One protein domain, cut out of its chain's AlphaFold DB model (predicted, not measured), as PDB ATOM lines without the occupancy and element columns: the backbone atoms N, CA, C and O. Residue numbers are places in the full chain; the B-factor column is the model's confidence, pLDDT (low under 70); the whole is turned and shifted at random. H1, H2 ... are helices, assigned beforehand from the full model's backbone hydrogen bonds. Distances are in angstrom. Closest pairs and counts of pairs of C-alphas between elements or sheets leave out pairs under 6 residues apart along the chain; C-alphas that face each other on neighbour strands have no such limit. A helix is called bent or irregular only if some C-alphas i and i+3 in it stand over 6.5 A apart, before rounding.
ATOM      1  N   LEU A   9      19.585 -48.295 -28.510       59.91
ATOM      2  CA  LEU A   9      18.341 -48.989 -28.185       59.91
ATOM      3  C   LEU A   9      18.366 -49.549 -26.757       59.91
ATOM      4  O   LEU A   9      17.321 -49.594 -26.129       59.91
ATOM      5  N   PHE A  10      19.527 -49.933 -26.220       68.19
ATOM      6  CA  PHE A  10      19.638 -50.473 -24.857       68.19
ATOM      7  C   PHE A  10      19.847 -49.411 -23.772       68.19
ATOM      8  O   PHE A  10      19.600 -49.704 -22.608       68.19
ATOM      9  N   ARG A  11      20.199 -48.168 -24.133       77.50
ATOM     10  CA  ARG A  11      20.455 -47.085 -23.169       77.50
ATOM     11  C   ARG A  11      19.317 -46.871 -22.167       77.50
ATOM     12  O   ARG A  11      19.565 -46.892 -20.971       77.50
ATOM     13  N   HIS A  12      18.077 -46.761 -22.645       83.44
ATOM     14  CA  HIS A  12      16.912 -46.584 -21.767       83.44
ATOM     15  C   HIS A  12      16.698 -47.762 -20.799       83.44
ATOM     16  O   HIS A  12      16.207 -47.574 -19.692       83.44
ATOM     17  N   LEU A  13      17.080 -48.983 -21.196       87.62
ATOM     18  CA  LEU A  13      17.007 -50.160 -20.326       87.62
ATOM     19  C   LEU A  13      18.115 -50.129 -19.273       87.62
ATOM     20  O   LEU A  13      17.875 -50.501 -18.128       87.62
ATOM     21  N   THR A  14      19.313 -49.673 -19.640       90.94
ATOM     22  CA  THR A  14      20.423 -49.464 -18.702       90.94
ATOM     23  C   THR A  14      20.077 -48.391 -17.671       90.94
ATOM     24  O   THR A  14      20.226 -48.644 -16.480       90.94
ATOM     25  N   GLU A  15      19.552 -47.243 -18.107       91.44
ATOM     26  CA  GLU A  15      19.056 -46.170 -17.229       91.44
ATOM     27  C   GLU A  15      17.977 -46.701 -16.278       91.44
ATOM     28  O   GLU A  15      18.102 -46.564 -15.065       91.44
ATOM     29  N   GLN A  16      16.992 -47.442 -16.799       92.88
ATOM     30  CA  GLN A  16      15.965 -48.061 -15.966       92.88
ATOM     31  C   GLN A  16      16.557 -49.040 -14.937       92.88
ATOM     32  O   GLN A  16      16.131 -49.066 -13.785       92.88
ATOM     33  N   HIS A  17      17.544 -49.857 -15.322       94.19
ATOM     34  CA  HIS A  17      18.215 -50.744 -14.375       94.19
ATOM     35  C   HIS A  17      18.959 -49.968 -13.279       94.19
ATOM     36  O   HIS A  17      18.936 -50.422 -12.136       94.19
ATOM     37  N   VAL A  18      19.596 -48.838 -13.602       94.38
ATOM     38  CA  VAL A  18      20.229 -47.950 -12.614       94.38
ATOM     39  C   VAL A  18      19.176 -47.403 -11.652       94.38
ATOM     40  O   VAL A  18      19.296 -47.633 -10.446       94.38
ATOM     41  N   ASP A  19      18.119 -46.781 -12.171       93.06
ATOM     42  CA  ASP A  19      17.037 -46.196 -11.372       93.06
ATOM     43  C   ASP A  19      16.394 -47.232 -10.442       93.06
ATOM     44  O   ASP A  19      16.179 -46.978  -9.254       93.06
ATOM     45  N   ASP A  20      16.147 -48.441 -10.954       94.00
ATOM     46  CA  ASP A  20      15.586 -49.536 -10.169       94.00
ATOM     47  C   ASP A  20      16.537 -49.979  -9.044       94.00
ATOM     48  O   ASP A  20      16.072 -50.244  -7.935       94.00
ATOM     49  N   VAL A  21      17.857 -50.060  -9.269       92.62
ATOM     50  CA  VAL A  21      18.814 -50.394  -8.192       92.62
ATOM     51  C   VAL A  21      18.825 -49.301  -7.127       92.62
ATOM     52  O   VAL A  21      18.691 -49.620  -5.940       92.62
ATOM     53  N   VAL A  22      18.940 -48.035  -7.544       92.19
ATOM     54  CA  VAL A  22      18.937 -46.861  -6.658       92.19
ATOM     55  C   VAL A  22      17.678 -46.866  -5.791       92.19
ATOM     56  O   VAL A  22      17.762 -46.812  -4.561       92.19
ATOM     57  N   PHE A  23      16.508 -47.019  -6.414       90.44
ATOM     58  CA  PHE A  23      15.224 -47.036  -5.725       90.44
ATOM     59  C   PHE A  23      15.072 -48.243  -4.791       90.44
ATOM     60  O   PHE A  23      14.676 -48.094  -3.632       90.44
ATOM     61  N   LEU A  24      15.397 -49.453  -5.257       88.50
ATOM     62  CA  LEU A  24      15.249 -50.671  -4.458       88.50
ATOM     63  C   LEU A  24      16.147 -50.669  -3.220       88.50
ATOM     64  O   LEU A  24      15.742 -51.205  -2.186       88.50
ATOM     65  N   TRP A  25      17.332 -50.058  -3.303       88.38
ATOM     66  CA  TRP A  25      18.239 -49.907  -2.167       88.38
ATOM     67  C   TRP A  25      17.673 -49.006  -1.059       88.38
ATOM     68  O   TRP A  25      17.980 -49.220   0.113       88.38
ATOM     69  N   LEU A  26      16.805 -48.041  -1.383       82.06
ATOM     70  CA  LEU A  26      16.185 -47.144  -0.397       82.06
ATOM     71  C   LEU A  26      15.072 -47.820   0.423       82.06
ATOM     72  O   LEU A  26      14.732 -47.370   1.517       82.06
ATOM     73  N   LEU A  27      14.502 -48.923  -0.068       77.06
ATOM     74  CA  LEU A  27      13.349 -49.562   0.574       77.06
ATOM     75  C   LEU A  27      13.632 -50.135   1.979       77.06
ATOM     76  O   LEU A  27      12.797 -49.937   2.863       77.06
ATOM     77  N   PRO A  28      14.764 -50.819   2.262       67.38
ATOM     78  CA  PRO A  28      15.063 -51.318   3.603       67.38
ATOM     79  C   PRO A  28      15.249 -50.202   4.631       67.38
ATOM     80  O   PRO A  28      14.800 -50.353   5.765       67.38
ATOM     81  N   SER A  29      15.905 -49.094   4.267       57.56
ATOM     82  CA  SER A  29      16.221 -48.011   5.208       57.56
ATOM     83  C   SER A  29      14.963 -47.267   5.657       57.56
ATOM     84  O   SER A  29      14.809 -46.974   6.842       57.56
ATOM     85  N   GLN A  30      14.021 -47.053   4.737       50.12
ATOM     86  CA  GLN A  30      12.725 -46.446   5.035       50.12
ATOM     87  C   GLN A  30      11.840 -47.382   5.860       50.12
ATOM     88  O   GLN A  30      11.146 -46.951   6.782       50.12
ATOM     89  N   ALA A  31      11.897 -48.680   5.578       46.53
ATOM     90  CA  ALA A  31      10.937 -49.628   6.107       46.53
ATOM     91  C   ALA A  31      11.412 -50.359   7.382       46.53
ATOM     92  O   ALA A  31      10.594 -50.897   8.118       46.53
ATOM     93  N   MET A  32      12.692 -50.254   7.772       46.22
ATOM     94  CA  MET A  32      13.184 -50.634   9.113       46.22
ATOM     95  C   MET A  32      12.529 -49.853  10.271       46.22
ATOM     96  O   MET A  32      12.616 -50.280  11.423       46.22
ATOM     97  N   THR A  33      11.842 -48.744   9.987       46.00
ATOM     98  CA  THR A  33      11.001 -48.028  10.966       46.00
ATOM     99  C   THR A  33       9.608 -48.647  11.141       46.00
ATOM    100  O   THR A  33       8.908 -48.330  12.103       46.00
ATOM    101  N   GLN A  34       9.208 -49.566  10.257       45.41
ATOM    102  CA  GLN A  34       7.915 -50.241  10.255       45.41
ATOM    103  C   GLN A  34       8.155 -51.743  10.481       45.41
ATOM    104  O   GLN A  34       8.836 -52.414   9.715       45.41
ATOM    105  N   SER A  35       7.634 -52.298  11.573       49.56
ATOM    106  CA  SER A  35       8.000 -53.612  12.142       49.56
ATOM    107  C   SER A  35       7.648 -54.870  11.311       49.56
ATOM    108  O   SER A  35       7.481 -55.949  11.878       49.56
ATOM    109  N   GLN A  36       7.523 -54.778   9.984       54.72
ATOM    110  CA  GLN A  36       6.915 -55.810   9.132       54.72
ATOM    111  C   GLN A  36       7.897 -56.609   8.251       54.72
ATOM    112  O   GLN A  36       7.468 -57.507   7.520       54.72
ATOM    113  N   HIS A  37       9.210 -56.358   8.308       58.38
ATOM    114  CA  HIS A  37      10.161 -57.093   7.462       58.38
ATOM    115  C   HIS A  37      10.545 -58.455   8.034       58.38
ATOM    116  O   HIS A  37      11.221 -58.575   9.052       58.38
ATOM    117  N   THR A  38      10.166 -59.504   7.310       65.25
ATOM    118  CA  THR A  38      10.655 -60.866   7.540       65.25
ATOM    119  C   THR A  38      11.969 -61.089   6.794       65.25
ATOM    120  O   THR A  38      12.203 -60.486   5.743       65.25
ATOM    121  N   HIS A  39      12.796 -62.034   7.253       69.69
ATOM    122  CA  HIS A  39      13.995 -62.470   6.518       69.69
ATOM    123  C   HIS A  39      13.704 -62.833   5.048       69.69
ATOM    124  O   HIS A  39      14.542 -62.607   4.179       69.69
ATOM    125  N   ALA A  40      12.511 -63.361   4.752       75.38
ATOM    126  CA  ALA A  40      12.088 -63.680   3.390       75.38
ATOM    127  C   ALA A  40      11.898 -62.426   2.516       75.38
ATOM    128  O   ALA A  40      12.316 -62.421   1.359       75.38
ATOM    129  N   SER A  41      11.316 -61.352   3.064       74.38
ATOM    130  CA  SER A  41      11.164 -60.082   2.337       74.38
ATOM    131  C   SER A  41      12.509 -59.434   2.001       74.38
ATOM    132  O   SER A  41      12.674 -58.942   0.886       74.38
ATOM    133  N   ILE A  42      13.488 -59.523   2.911       74.75
ATOM    134  CA  ILE A  42      14.850 -59.013   2.693       74.75
ATOM    135  C   ILE A  42      15.519 -59.790   1.554       74.75
ATOM    136  O   ILE A  42      15.941 -59.187   0.575       74.75
ATOM    137  N   LYS A  43      15.497 -61.129   1.600       79.06
ATOM    138  CA  LYS A  43      16.059 -61.969   0.527       79.06
ATOM    139  C   LYS A  43      15.425 -61.704  -0.839       79.06
ATOM    140  O   LYS A  43      16.113 -61.713  -1.858       79.06
ATOM    141  N   LYS A  44      14.106 -61.485  -0.885       84.44
ATOM    142  CA  LYS A  44      13.408 -61.162  -2.138       84.44
ATOM    143  C   LYS A  44      13.884 -59.826  -2.704       84.44
ATOM    144  O   LYS A  44      14.070 -59.716  -3.913       84.44
ATOM    145  N   LEU A  45      14.074 -58.827  -1.849       83.06
ATOM    146  CA  LEU A  45      14.576 -57.522  -2.257       83.06
ATOM    147  C   LEU A  45      16.032 -57.598  -2.738       83.06
ATOM    148  O   LEU A  45      16.325 -57.115  -3.828       83.06
ATOM    149  N   GLU A  46      16.902 -58.295  -2.006       85.50
ATOM    150  CA  GLU A  46      18.288 -58.560  -2.424       85.50
ATOM    151  C   GLU A  46      18.346 -59.262  -3.785       85.50
ATOM    152  O   GLU A  46      19.121 -58.882  -4.659       85.50
ATOM    153  N   SER A  47      17.482 -60.257  -4.011       88.25
ATOM    154  CA  SER A  47      17.397 -60.939  -5.303       88.25
ATOM    155  C   SER A  47      16.979 -60.005  -6.438       88.25
ATOM    156  O   SER A  47      17.468 -60.177  -7.551       88.25
ATOM    157  N   ARG A  48      16.078 -59.045  -6.190       92.44
ATOM    158  CA  ARG A  48      15.677 -58.062  -7.207       92.44
ATOM    159  C   ARG A  48      16.846 -57.154  -7.553       92.44
ATOM    160  O   ARG A  48      17.189 -57.071  -8.725       92.44
ATOM    161  N   ILE A  49      17.500 -56.572  -6.548       91.94
ATOM    162  CA  ILE A  49      18.683 -55.721  -6.742       91.94
ATOM    163  C   ILE A  49      19.753 -56.469  -7.547       91.94
ATOM    164  O   ILE A  49      20.219 -55.977  -8.571       91.94
ATOM    165  N   ASN A  50      20.060 -57.712  -7.165       91.38
ATOM    166  CA  ASN A  50      21.030 -58.541  -7.880       91.38
ATOM    167  C   ASN A  50      20.643 -58.817  -9.341       91.38
ATOM    168  O   ASN A  50      21.527 -58.953 -10.182       91.38
ATOM    169  N   ASN A  51      19.353 -58.909  -9.668       94.38
ATOM    170  CA  ASN A  51      18.920 -59.096 -11.052       94.38
ATOM    171  C   ASN A  51      19.161 -57.840 -11.900       94.38
ATOM    172  O   ASN A  51      19.639 -57.975 -13.024       94.38
ATOM    173  N   HIS A  52      18.897 -56.641 -11.368       95.06
ATOM    174  CA  HIS A  52      19.206 -55.400 -12.088       95.06
ATOM    175  C   HIS A  52      20.723 -55.200 -12.224       95.06
ATOM    176  O   HIS A  52      21.195 -54.939 -13.325       95.06
ATOM    177  N   LEU A  53      21.508 -55.458 -11.168       94.12
ATOM    178  CA  LEU A  53      22.978 -55.415 -11.230       94.12
ATOM    179  C   LEU A  53      23.559 -56.384 -12.274       94.12
ATOM    180  O   LEU A  53      24.492 -56.034 -12.991       94.12
ATOM    181  N   LYS A  54      22.995 -57.593 -12.407       93.69
ATOM    182  CA  LYS A  54      23.380 -58.537 -13.472       93.69
ATOM    183  C   LYS A  54      23.050 -58.014 -14.869       93.69
ATOM    184  O   LYS A  54      23.811 -58.287 -15.788       93.69
ATOM    185  N   GLY A  55      21.938 -57.294 -15.026       92.62
ATOM    186  CA  GLY A  55      21.595 -56.611 -16.275       92.62
ATOM    187  C   GLY A  55      22.630 -55.545 -16.633       92.62
ATOM    188  O   GLY A  55      23.159 -55.553 -17.740       92.62
ATOM    189  N   LEU A  56      23.003 -54.705 -15.662       94.00
ATOM    190  CA  LEU A  56      24.028 -53.668 -15.831       94.00
ATOM    191  C   LEU A  56      25.407 -54.243 -16.184       94.00
ATOM    192  O   LEU A  56      26.134 -53.656 -16.980       94.00
ATOM    193  N   ALA A  57      25.753 -55.418 -15.653       91.69
ATOM    194  CA  ALA A  57      27.019 -56.088 -15.949       91.69
ATOM    195  C   ALA A  57      27.177 -56.515 -17.425       91.69
ATOM    196  O   ALA A  57      28.286 -56.837 -17.845       91.69
ATOM    197  N   VAL A  58      26.097 -56.528 -18.221       91.81
ATOM    198  CA  VAL A  58      26.154 -56.831 -19.663       91.81
ATOM    199  C   VAL A  58      26.741 -55.664 -20.467       91.81
ATOM    200  O   VAL A  58      27.359 -55.891 -21.505       91.81
ATOM    201  N   THR A  59      26.573 -54.429 -19.987       90.69
ATOM    202  CA  THR A  59      27.008 -53.185 -20.646       90.69
ATOM    203  C   THR A  59      27.737 -52.293 -19.631       90.69
ATOM    204  O   THR A  59      27.166 -51.309 -19.159       90.69
ATOM    205  N   PRO A  60      28.957 -52.667 -19.199       91.31
ATOM    206  CA  PRO A  60      29.614 -52.058 -18.040       91.31
ATOM    207  C   PRO A  60      29.990 -50.583 -18.233       91.31
ATOM    208  O   PRO A  60      29.969 -49.829 -17.261       91.31
ATOM    209  N   GLU A  61      30.318 -50.161 -19.456       93.31
ATOM    210  CA  GLU A  61      30.658 -48.763 -19.750       93.31
ATOM    211  C   GLU A  61      29.407 -47.883 -19.752       93.31
ATOM    212  O   GLU A  61      29.355 -46.880 -19.047       93.31
ATOM    213  N   GLU A  62      28.350 -48.307 -20.442       92.75
ATOM    214  CA  GLU A  62      27.080 -47.587 -20.479       92.75
ATOM    215  C   GLU A  62      26.404 -47.556 -19.104       92.75
ATOM    216  O   GLU A  62      25.813 -46.549 -18.722       92.75
ATOM    217  N   ALA A  63      26.504 -48.650 -18.341       94.69
ATOM    218  CA  ALA A  63      26.006 -48.711 -16.971       94.69
ATOM    219  C   ALA A  63      26.747 -47.732 -16.062       94.69
ATOM    220  O   ALA A  63      26.118 -47.082 -15.230       94.69
ATOM    221  N   TRP A  64      28.068 -47.618 -16.223       96.12
ATOM    222  CA  TRP A  64      28.862 -46.644 -15.488       96.12
ATOM    223  C   TRP A  64      28.465 -45.210 -15.844       96.12
ATOM    224  O   TRP A  64      28.208 -44.422 -14.940       96.12
ATOM    225  N   GLU A  65      28.371 -44.873 -17.133       95.50
ATOM    226  CA  GLU A  65      27.971 -43.534 -17.579       95.50
ATOM    227  C   GLU A  65      26.579 -43.150 -17.063       95.50
ATOM    228  O   GLU A  65      26.406 -42.053 -16.534       95.50
ATOM    229  N   ALA A  66      25.604 -44.060 -17.162       95.00
ATOM    230  CA  ALA A  66      24.250 -43.835 -16.660       95.00
ATOM    231  C   ALA A  66      24.228 -43.669 -15.131       95.00
ATOM    232  O   ALA A  66      23.619 -42.732 -14.620       95.00
ATOM    233  N   ALA A  67      24.937 -44.530 -14.393       96.25
ATOM    234  CA  ALA A  67      25.026 -44.430 -12.937       96.25
ATOM    235  C   ALA A  67      25.737 -43.151 -12.481       96.25
ATOM    236  O   ALA A  67      25.329 -42.563 -11.486       96.25
ATOM    237  N   TRP A  68      26.768 -42.709 -13.205       96.50
ATOM    238  CA  TRP A  68      27.468 -41.457 -12.923       96.50
ATOM    239  C   TRP A  68      26.590 -40.234 -13.205       96.50
ATOM    240  O   TRP A  68      26.619 -39.272 -12.451       96.50
ATOM    241  N   GLN A  69      25.772 -40.251 -14.259       93.75
ATOM    242  CA  GLN A  69      24.814 -39.167 -14.512       93.75
ATOM    243  C   GLN A  69      23.725 -39.092 -13.436       93.75
ATOM    244  O   GLN A  69      23.268 -38.002 -13.105       93.75
ATOM    245  N   ALA A  70      23.346 -40.233 -12.859       90.62
ATOM    246  CA  ALA A  70      22.340 -40.306 -11.806       90.62
ATOM    247  C   ALA A  70      22.814 -39.762 -10.444       90.62
ATOM    248  O   ALA A  70      21.988 -39.624  -9.553       90.62
ATOM    249  N   THR A  71      24.096 -39.421 -10.255       94.62
ATOM    250  CA  THR A  71      24.629 -38.952  -8.956       94.62
ATOM    251  C   THR A  71      24.239 -37.515  -8.584       94.62
ATOM    252  O   THR A  71      24.786 -36.956  -7.633       94.62
ATOM    253  N   GLU A  72      23.357 -36.871  -9.350       91.50
ATOM    254  CA  GLU A  72      22.977 -35.466  -9.164       91.50
ATOM    255  C   GLU A  72      22.340 -35.200  -7.791       91.50
ATOM    256  O   GLU A  72      22.542 -34.125  -7.223       91.50
ATOM    257  N   PHE A  73      21.611 -36.170  -7.228       90.56
ATOM    258  CA  PHE A  73      20.906 -35.972  -5.959       90.56
ATOM    259  C   PHE A  73      21.773 -36.253  -4.725       90.56
ATOM    260  O   PHE A  73      21.385 -35.873  -3.620       90.56
ATOM    261  N   GLN A  74      22.960 -36.843  -4.903       94.00
ATOM    262  CA  GLN A  74      23.908 -37.176  -3.837       94.00
ATOM    263  C   GLN A  74      23.300 -38.076  -2.753       94.00
ATOM    264  O   GLN A  74      23.496 -37.869  -1.549       94.00
ATOM    265  N   GLU A  75      22.567 -39.097  -3.189       93.12
ATOM    266  CA  GLU A  75      21.830 -40.012  -2.321       93.12
ATOM    267  C   GLU A  75      22.530 -41.370  -2.158       93.12
ATOM    268  O   GLU A  75      23.381 -41.803  -2.941       93.12
ATOM    269  N   GLY A  76      22.152 -42.105  -1.109       91.50
ATOM    270  CA  GLY A  76      22.798 -43.383  -0.796       91.50
ATOM    271  C   GLY A  76      22.596 -44.469  -1.862       91.50
ATOM    272  O   GLY A  76      23.492 -45.282  -2.082       91.50
ATOM    273  N   GLY A  77      21.457 -44.478  -2.562       91.88
ATOM    274  CA  GLY A  77      21.189 -45.465  -3.615       91.88
ATOM    275  C   GLY A  77      22.113 -45.296  -4.823       91.88
ATOM    276  O   GLY A  77      22.561 -46.285  -5.406       91.88
ATOM    277  N   GLU A  78      22.461 -44.053  -5.151       95.88
ATOM    278  CA  GLU A  78      23.404 -43.704  -6.219       95.88
ATOM    279  C   GLU A  78      24.806 -44.178  -5.851       95.88
ATOM    280  O   GLU A  78      25.428 -44.921  -6.608       95.88
ATOM    281  N   ALA A  79      25.266 -43.848  -4.640       96.88
ATOM    282  CA  ALA A  79      26.584 -44.256  -4.162       96.88
ATOM    283  C   ALA A  79      26.710 -45.782  -4.057       96.88
ATOM    284  O   ALA A  79      27.749 -46.348  -4.401       96.88
ATOM    285  N   PHE A  80      25.640 -46.463  -3.633       95.94
ATOM    286  CA  PHE A  80      25.571 -47.920  -3.641       95.94
ATOM    287  C   PHE A  80      25.740 -48.478  -5.059       95.94
ATOM    288  O   PHE A  80      26.595 -49.334  -5.287       95.94
ATOM    289  N   THR A  81      24.947 -47.986  -6.012       96.12
ATOM    290  CA  THR A  81      24.953 -48.468  -7.402       96.12
ATOM    291  C   THR A  81      26.313 -48.240  -8.050       96.12
ATOM    292  O   THR A  81      26.898 -49.169  -8.610       96.12
ATOM    293  N   LEU A  82      26.860 -47.035  -7.898       96.88
ATOM    294  CA  LEU A  82      28.150 -46.651  -8.450       96.88
ATOM    295  C   LEU A  82      29.289 -47.517  -7.892       96.88
ATOM    296  O   LEU A  82      30.104 -48.037  -8.655       96.88
ATOM    297  N   ALA A  83      29.304 -47.759  -6.577       96.06
ATOM    298  CA  ALA A  83      30.279 -48.647  -5.951       96.06
ATOM    299  C   ALA A  83      30.123 -50.104  -6.425       96.06
ATOM    300  O   ALA A  83      31.117 -50.754  -6.748       96.06
ATOM    301  N   MET A  84      28.898 -50.628  -6.538       95.31
ATOM    302  CA  MET A  84      28.686 -51.990  -7.046       95.31
ATOM    303  C   MET A  84      29.247 -52.171  -8.461       95.31
ATOM    304  O   MET A  84      29.850 -53.211  -8.738       95.31
ATOM    305  N   LEU A  85      29.098 -51.173  -9.337       95.56
ATOM    306  CA  LEU A  85      29.639 -51.205 -10.697       95.56
ATOM    307  C   LEU A  85      31.165 -51.064 -10.717       95.56
ATOM    308  O   LEU A  85      31.841 -51.888 -11.335       95.56
ATOM    309  N   ALA A  86      31.715 -50.076 -10.007       94.94
ATOM    310  CA  ALA A  86      33.154 -49.811  -9.993       94.94
ATOM    311  C   ALA A  86      33.967 -51.009  -9.488       94.94
ATOM    312  O   ALA A  86      34.850 -51.511 -10.184       94.94
ATOM    313  N   PHE A  87      33.615 -51.521  -8.305       93.12
ATOM    314  CA  PHE A  87      34.330 -52.641  -7.697       93.12
ATOM    315  C   PHE A  87      34.126 -53.947  -8.475       93.12
ATOM    316  O   PHE A  87      34.977 -54.831  -8.422       93.12
ATOM    317  N   SER A  88      33.014 -54.098  -9.203       87.62
ATOM    318  CA  SER A  88      32.777 -55.302 -10.006       87.62
ATOM    319  C   SER A  88      33.666 -55.380 -11.241       87.62
ATOM    320  O   SER A  88      34.037 -56.494 -11.612       87.62
ATOM    321  N   ASN A  89      34.020 -54.237 -11.830       84.81
ATOM    322  CA  ASN A  89      34.838 -54.158 -13.040       84.81
ATOM    323  C   ASN A  89      36.346 -54.038 -12.758       84.81
ATOM    324  O   ASN A  89      37.128 -54.037 -13.701       84.81
ATOM    325  N   GLU A  90      36.751 -53.943 -11.483       84.62
ATOM    326  CA  GLU A  90      38.158 -53.831 -11.043       84.62
ATOM    327  C   GLU A  90      38.919 -52.654 -11.689       84.62
ATOM    328  O   GLU A  90      40.148 -52.632 -11.752       84.62
ATOM    329  N   ASP A  91      38.180 -51.633 -12.127       90.31
ATOM    330  CA  ASP A  91      38.723 -50.388 -12.655       90.31
ATOM    331  C   ASP A  91      39.077 -49.462 -11.485       90.31
ATOM    332  O   ASP A  91      38.206 -48.991 -10.746       90.31
ATOM    333  N   ILE A  92      40.376 -49.216 -11.308       92.38
ATOM    334  CA  ILE A  92      40.910 -48.415 -10.203       92.38
ATOM    335  C   ILE A  92      40.369 -46.982 -10.250       92.38
ATOM    336  O   ILE A  92      39.975 -46.463  -9.209       92.38
ATOM    337  N   GLN A  93      40.289 -46.360 -11.431       95.50
ATOM    338  CA  GLN A  93      39.855 -44.965 -11.559       95.50
ATOM    339  C   GLN A  93      38.375 -44.823 -11.209       95.50
ATOM    340  O   GLN A  93      37.994 -43.942 -10.435       95.50
ATOM    341  N   LYS A  94      37.539 -45.733 -11.719       96.50
ATOM    342  CA  LYS A  94      36.110 -45.776 -11.374       96.50
ATOM    343  C   LYS A  94      35.905 -46.086  -9.894       96.50
ATOM    344  O   LYS A  94      35.022 -45.516  -9.258       96.50
ATOM    345  N   THR A  95      36.740 -46.950  -9.320       95.50
ATOM    346  CA  THR A  95      36.676 -47.288  -7.894       95.50
ATOM    347  C   THR A  95      37.026 -46.095  -7.016       95.50
ATOM    348  O   THR A  95      36.279 -45.788  -6.090       95.50
ATOM    349  N   GLU A  96      38.095 -45.367  -7.330       95.31
ATOM    350  CA  GLU A  96      38.447 -44.128  -6.632       95.31
ATOM    351  C   GLU A  96      37.353 -43.063  -6.770       95.31
ATOM    352  O   GLU A  96      36.982 -42.443  -5.773       95.31
ATOM    353  N   ALA A  97      36.774 -42.894  -7.962       97.12
ATOM    354  CA  ALA A  97      35.662 -41.971  -8.185       97.12
ATOM    355  C   ALA A  97      34.424 -42.339  -7.346       97.12
ATOM    356  O   ALA A  97      33.847 -41.475  -6.686       97.12
ATOM    357  N   ALA A  98      34.054 -43.624  -7.308       97.31
ATOM    358  CA  ALA A  98      32.934 -44.109  -6.506       97.31
ATOM    359  C   ALA A  98      33.177 -43.949  -4.998       97.31
ATOM    360  O   ALA A  98      32.254 -43.607  -4.258       97.31
ATOM    361  N   ILE A  99      34.414 -44.164  -4.535       96.62
ATOM    362  CA  ILE A  99      34.795 -43.908  -3.143       96.62
ATOM    363  C   ILE A  99      34.662 -42.418  -2.841       96.62
ATOM    364  O   ILE A  99      34.013 -42.073  -1.863       96.62
ATOM    365  N   ASN A 100      35.229 -41.542  -3.674       96.81
ATOM    366  CA  ASN A 100      35.183 -40.097  -3.453       96.81
ATOM    367  C   ASN A 100      33.742 -39.586  -3.355       96.81
ATOM    368  O   ASN A 100      33.412 -38.924  -2.376       96.81
ATOM    369  N   PHE A 101      32.876 -39.984  -4.292       97.81
ATOM    370  CA  PHE A 101      31.447 -39.665  -4.246       97.81
ATOM    371  C   PHE A 101      30.772 -40.216  -2.978       97.81
ATOM    372  O   PHE A 101      30.057 -39.517  -2.256       97.81
ATOM    373  N   GLY A 102      31.077 -41.468  -2.633       96.56
ATOM    374  CA  GLY A 102      30.624 -42.102  -1.401       96.56
ATOM    375  C   GLY A 102      31.112 -41.430  -0.114       96.56
ATOM    376  O   GLY A 102      30.589 -41.726   0.950       96.56
ATOM    377  N   MET A 103      32.095 -40.531  -0.165       95.38
ATOM    378  CA  MET A 103      32.590 -39.803   1.005       95.38
ATOM    379  C   MET A 103      32.054 -38.363   1.096       95.38
ATOM    380  O   MET A 103      32.378 -37.676   2.065       95.38
ATOM    381  N   GLU A 104      31.242 -37.901   0.139       95.25
ATOM    382  CA  GLU A 104      30.760 -36.510   0.083       95.25
ATOM    383  C   GLU A 104      29.832 -36.140   1.243       95.25
ATOM    384  O   GLU A 104      29.925 -35.039   1.789       95.25
ATOM    385  N   ASN A 105      28.931 -37.045   1.636       93.88
ATOM    386  CA  ASN A 105      27.952 -36.775   2.682       93.88
ATOM    387  C   ASN A 105      27.509 -38.063   3.418       93.88
ATOM    388  O   ASN A 105      27.850 -39.177   3.014       93.88
ATOM    389  N   PRO A 106      26.752 -37.959   4.530       91.19
ATOM    390  CA  PRO A 106      26.320 -39.136   5.286       91.19
ATOM    391  C   PRO A 106      25.427 -40.119   4.510       91.19
ATOM    392  O   PRO A 106      25.460 -41.317   4.801       91.19
ATOM    393  N   ALA A 107      24.614 -39.648   3.561       90.25
ATOM    394  CA  ALA A 107      23.743 -40.500   2.755       90.25
ATOM    395  C   ALA A 107      24.565 -41.324   1.754       90.25
ATOM    396  O   ALA A 107      24.456 -42.555   1.756       90.25
ATOM    397  N   THR A 108      25.453 -40.679   0.989       95.50
ATOM    398  CA  THR A 108      26.359 -41.366   0.054       95.50
ATOM    399  C   THR A 108      27.302 -42.322   0.783       95.50
ATOM    400  O   THR A 108      27.500 -43.451   0.325       95.50
ATOM    401  N   PHE A 109      27.771 -41.961   1.983       95.00
ATOM    402  CA  PHE A 109      28.585 -42.845   2.827       95.00
ATOM    403  C   PHE A 109      27.863 -44.129   3.215       95.00
ATOM    404  O   PHE A 109      28.446 -45.215   3.164       95.00
ATOM    405  N   ASN A 110      26.580 -44.040   3.570       91.81
ATOM    406  CA  ASN A 110      25.781 -45.228   3.860       91.81
ATOM    407  C   ASN A 110      25.607 -46.111   2.617       91.81
ATOM    408  O   ASN A 110      25.658 -47.338   2.735       91.81
ATOM    409  N   GLY A 111      25.444 -45.497   1.443       93.81
ATOM    410  CA  GLY A 111      25.406 -46.176   0.148       93.81
ATOM    411  C   GLY A 111      26.679 -46.960  -0.154       93.81
ATOM    412  O   GLY A 111      26.639 -48.182  -0.322       93.81
ATOM    413  N   LEU A 112      27.823 -46.270  -0.130       96.44
ATOM    414  CA  LEU A 112      29.148 -46.859  -0.327       96.44
ATOM    415  C   LEU A 112      29.405 -47.998   0.664       96.44
ATOM    416  O   LEU A 112      29.794 -49.102   0.278       96.44
TER     417      LEU A 112
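What this domain is: This is residues 9 to 112 of the 252 residues of an uncharacterized protein of hydrothermal vent metagenome (UniProt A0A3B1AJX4). Picture a long helical hairpin, H1 and H2, packed across a compact cluster of four shorter helices, H3 to H6, that run back and forth with H4 in the middle. H1 crosses H4 steeply, and the far end of the hairpin, residues 29 to 36, sticks out past the cluster. The printed part has 104 residues with six named helices, H1 to H6 in chain order, and no named strand; the class is all helix. It is compact, with a radius of gyration of the C-alphas of 13.5 A, and spans 40 by 32 by 22 A.

How they stand to each other: Start with H1, residues 9 to 31, and H2, residues 39 to 56, a hairpin whose closest C-alphas, those of His 17 and His 52, are 5.3 A apart; they touch at a shallow tilt of 23 degrees, opposite ways. Next comes H3, residues 60 to 73, which touches residues 11 to 19 of H1 at a steep tilt of 50 degrees; the closest C-alphas, those of Glu 15 and Ala 66, are 5.7 A apart. The hub is H4, residues 76 to 89, which touches the five other helices. Its residues 76 to 81 touch residues 18 to 26 of H1 at a steep tilt of 55 degrees, with C-alphas 22 and 77 closest at 4.0 A. H2 and H4 only just touch, with 3 pairs of C-alphas within 8 A, the closest being Leu 53 and Met 84 at 7.9 A. H3 and H4 form a hairpin at a shallow tilt of 21 degrees, with C-alphas 71 and 78 closest at 5.6 A. H4 forms another with H5, residues 92 to 102, at a shallow tilt of 13 degrees, with C-alphas 86 and 95 closest at 4.8 A. Last is H6, residues 106 to 112, which touches H4 the same way at a shallow tilt of 28 degrees, with C-alphas 76 and 111 closest at 3.9 A. H2 is apart from H5 and H6. Every O i to N i+4 pair is within hydrogen-bond range in H2, H4, H5 and H6, against 14 of 19 in H1 and 7 of 10 in H3.

Where its parts are: Find C-alpha 9 at (18.341, -48.989, -28.185); from there H1 runs 35.1 A to C-alpha 31. It is irregular, with C-alphas 9 and 12 being 7.0 A apart. H2 runs 26.0 A from C-alpha 39 at (13.995, -62.470, 6.518). H3 measures 21.9 A and is irregular, with C-alphas 70 and 73 being 7.4 A apart. H4 measures 20.3 A, H5 14.9 A and H6 10.0 A, ending at C-alpha 112, (29.148, -46.859, -0.327).

The domain as a whole: The two C-alphas farthest apart, those of Leu 9 and Ser 35, are 41.9 A apart. The printed part has no cut and no long link. The mean pLDDT of the printed part is 86.9; look for values under 70 at residues 9 to 10 and 28 to 39.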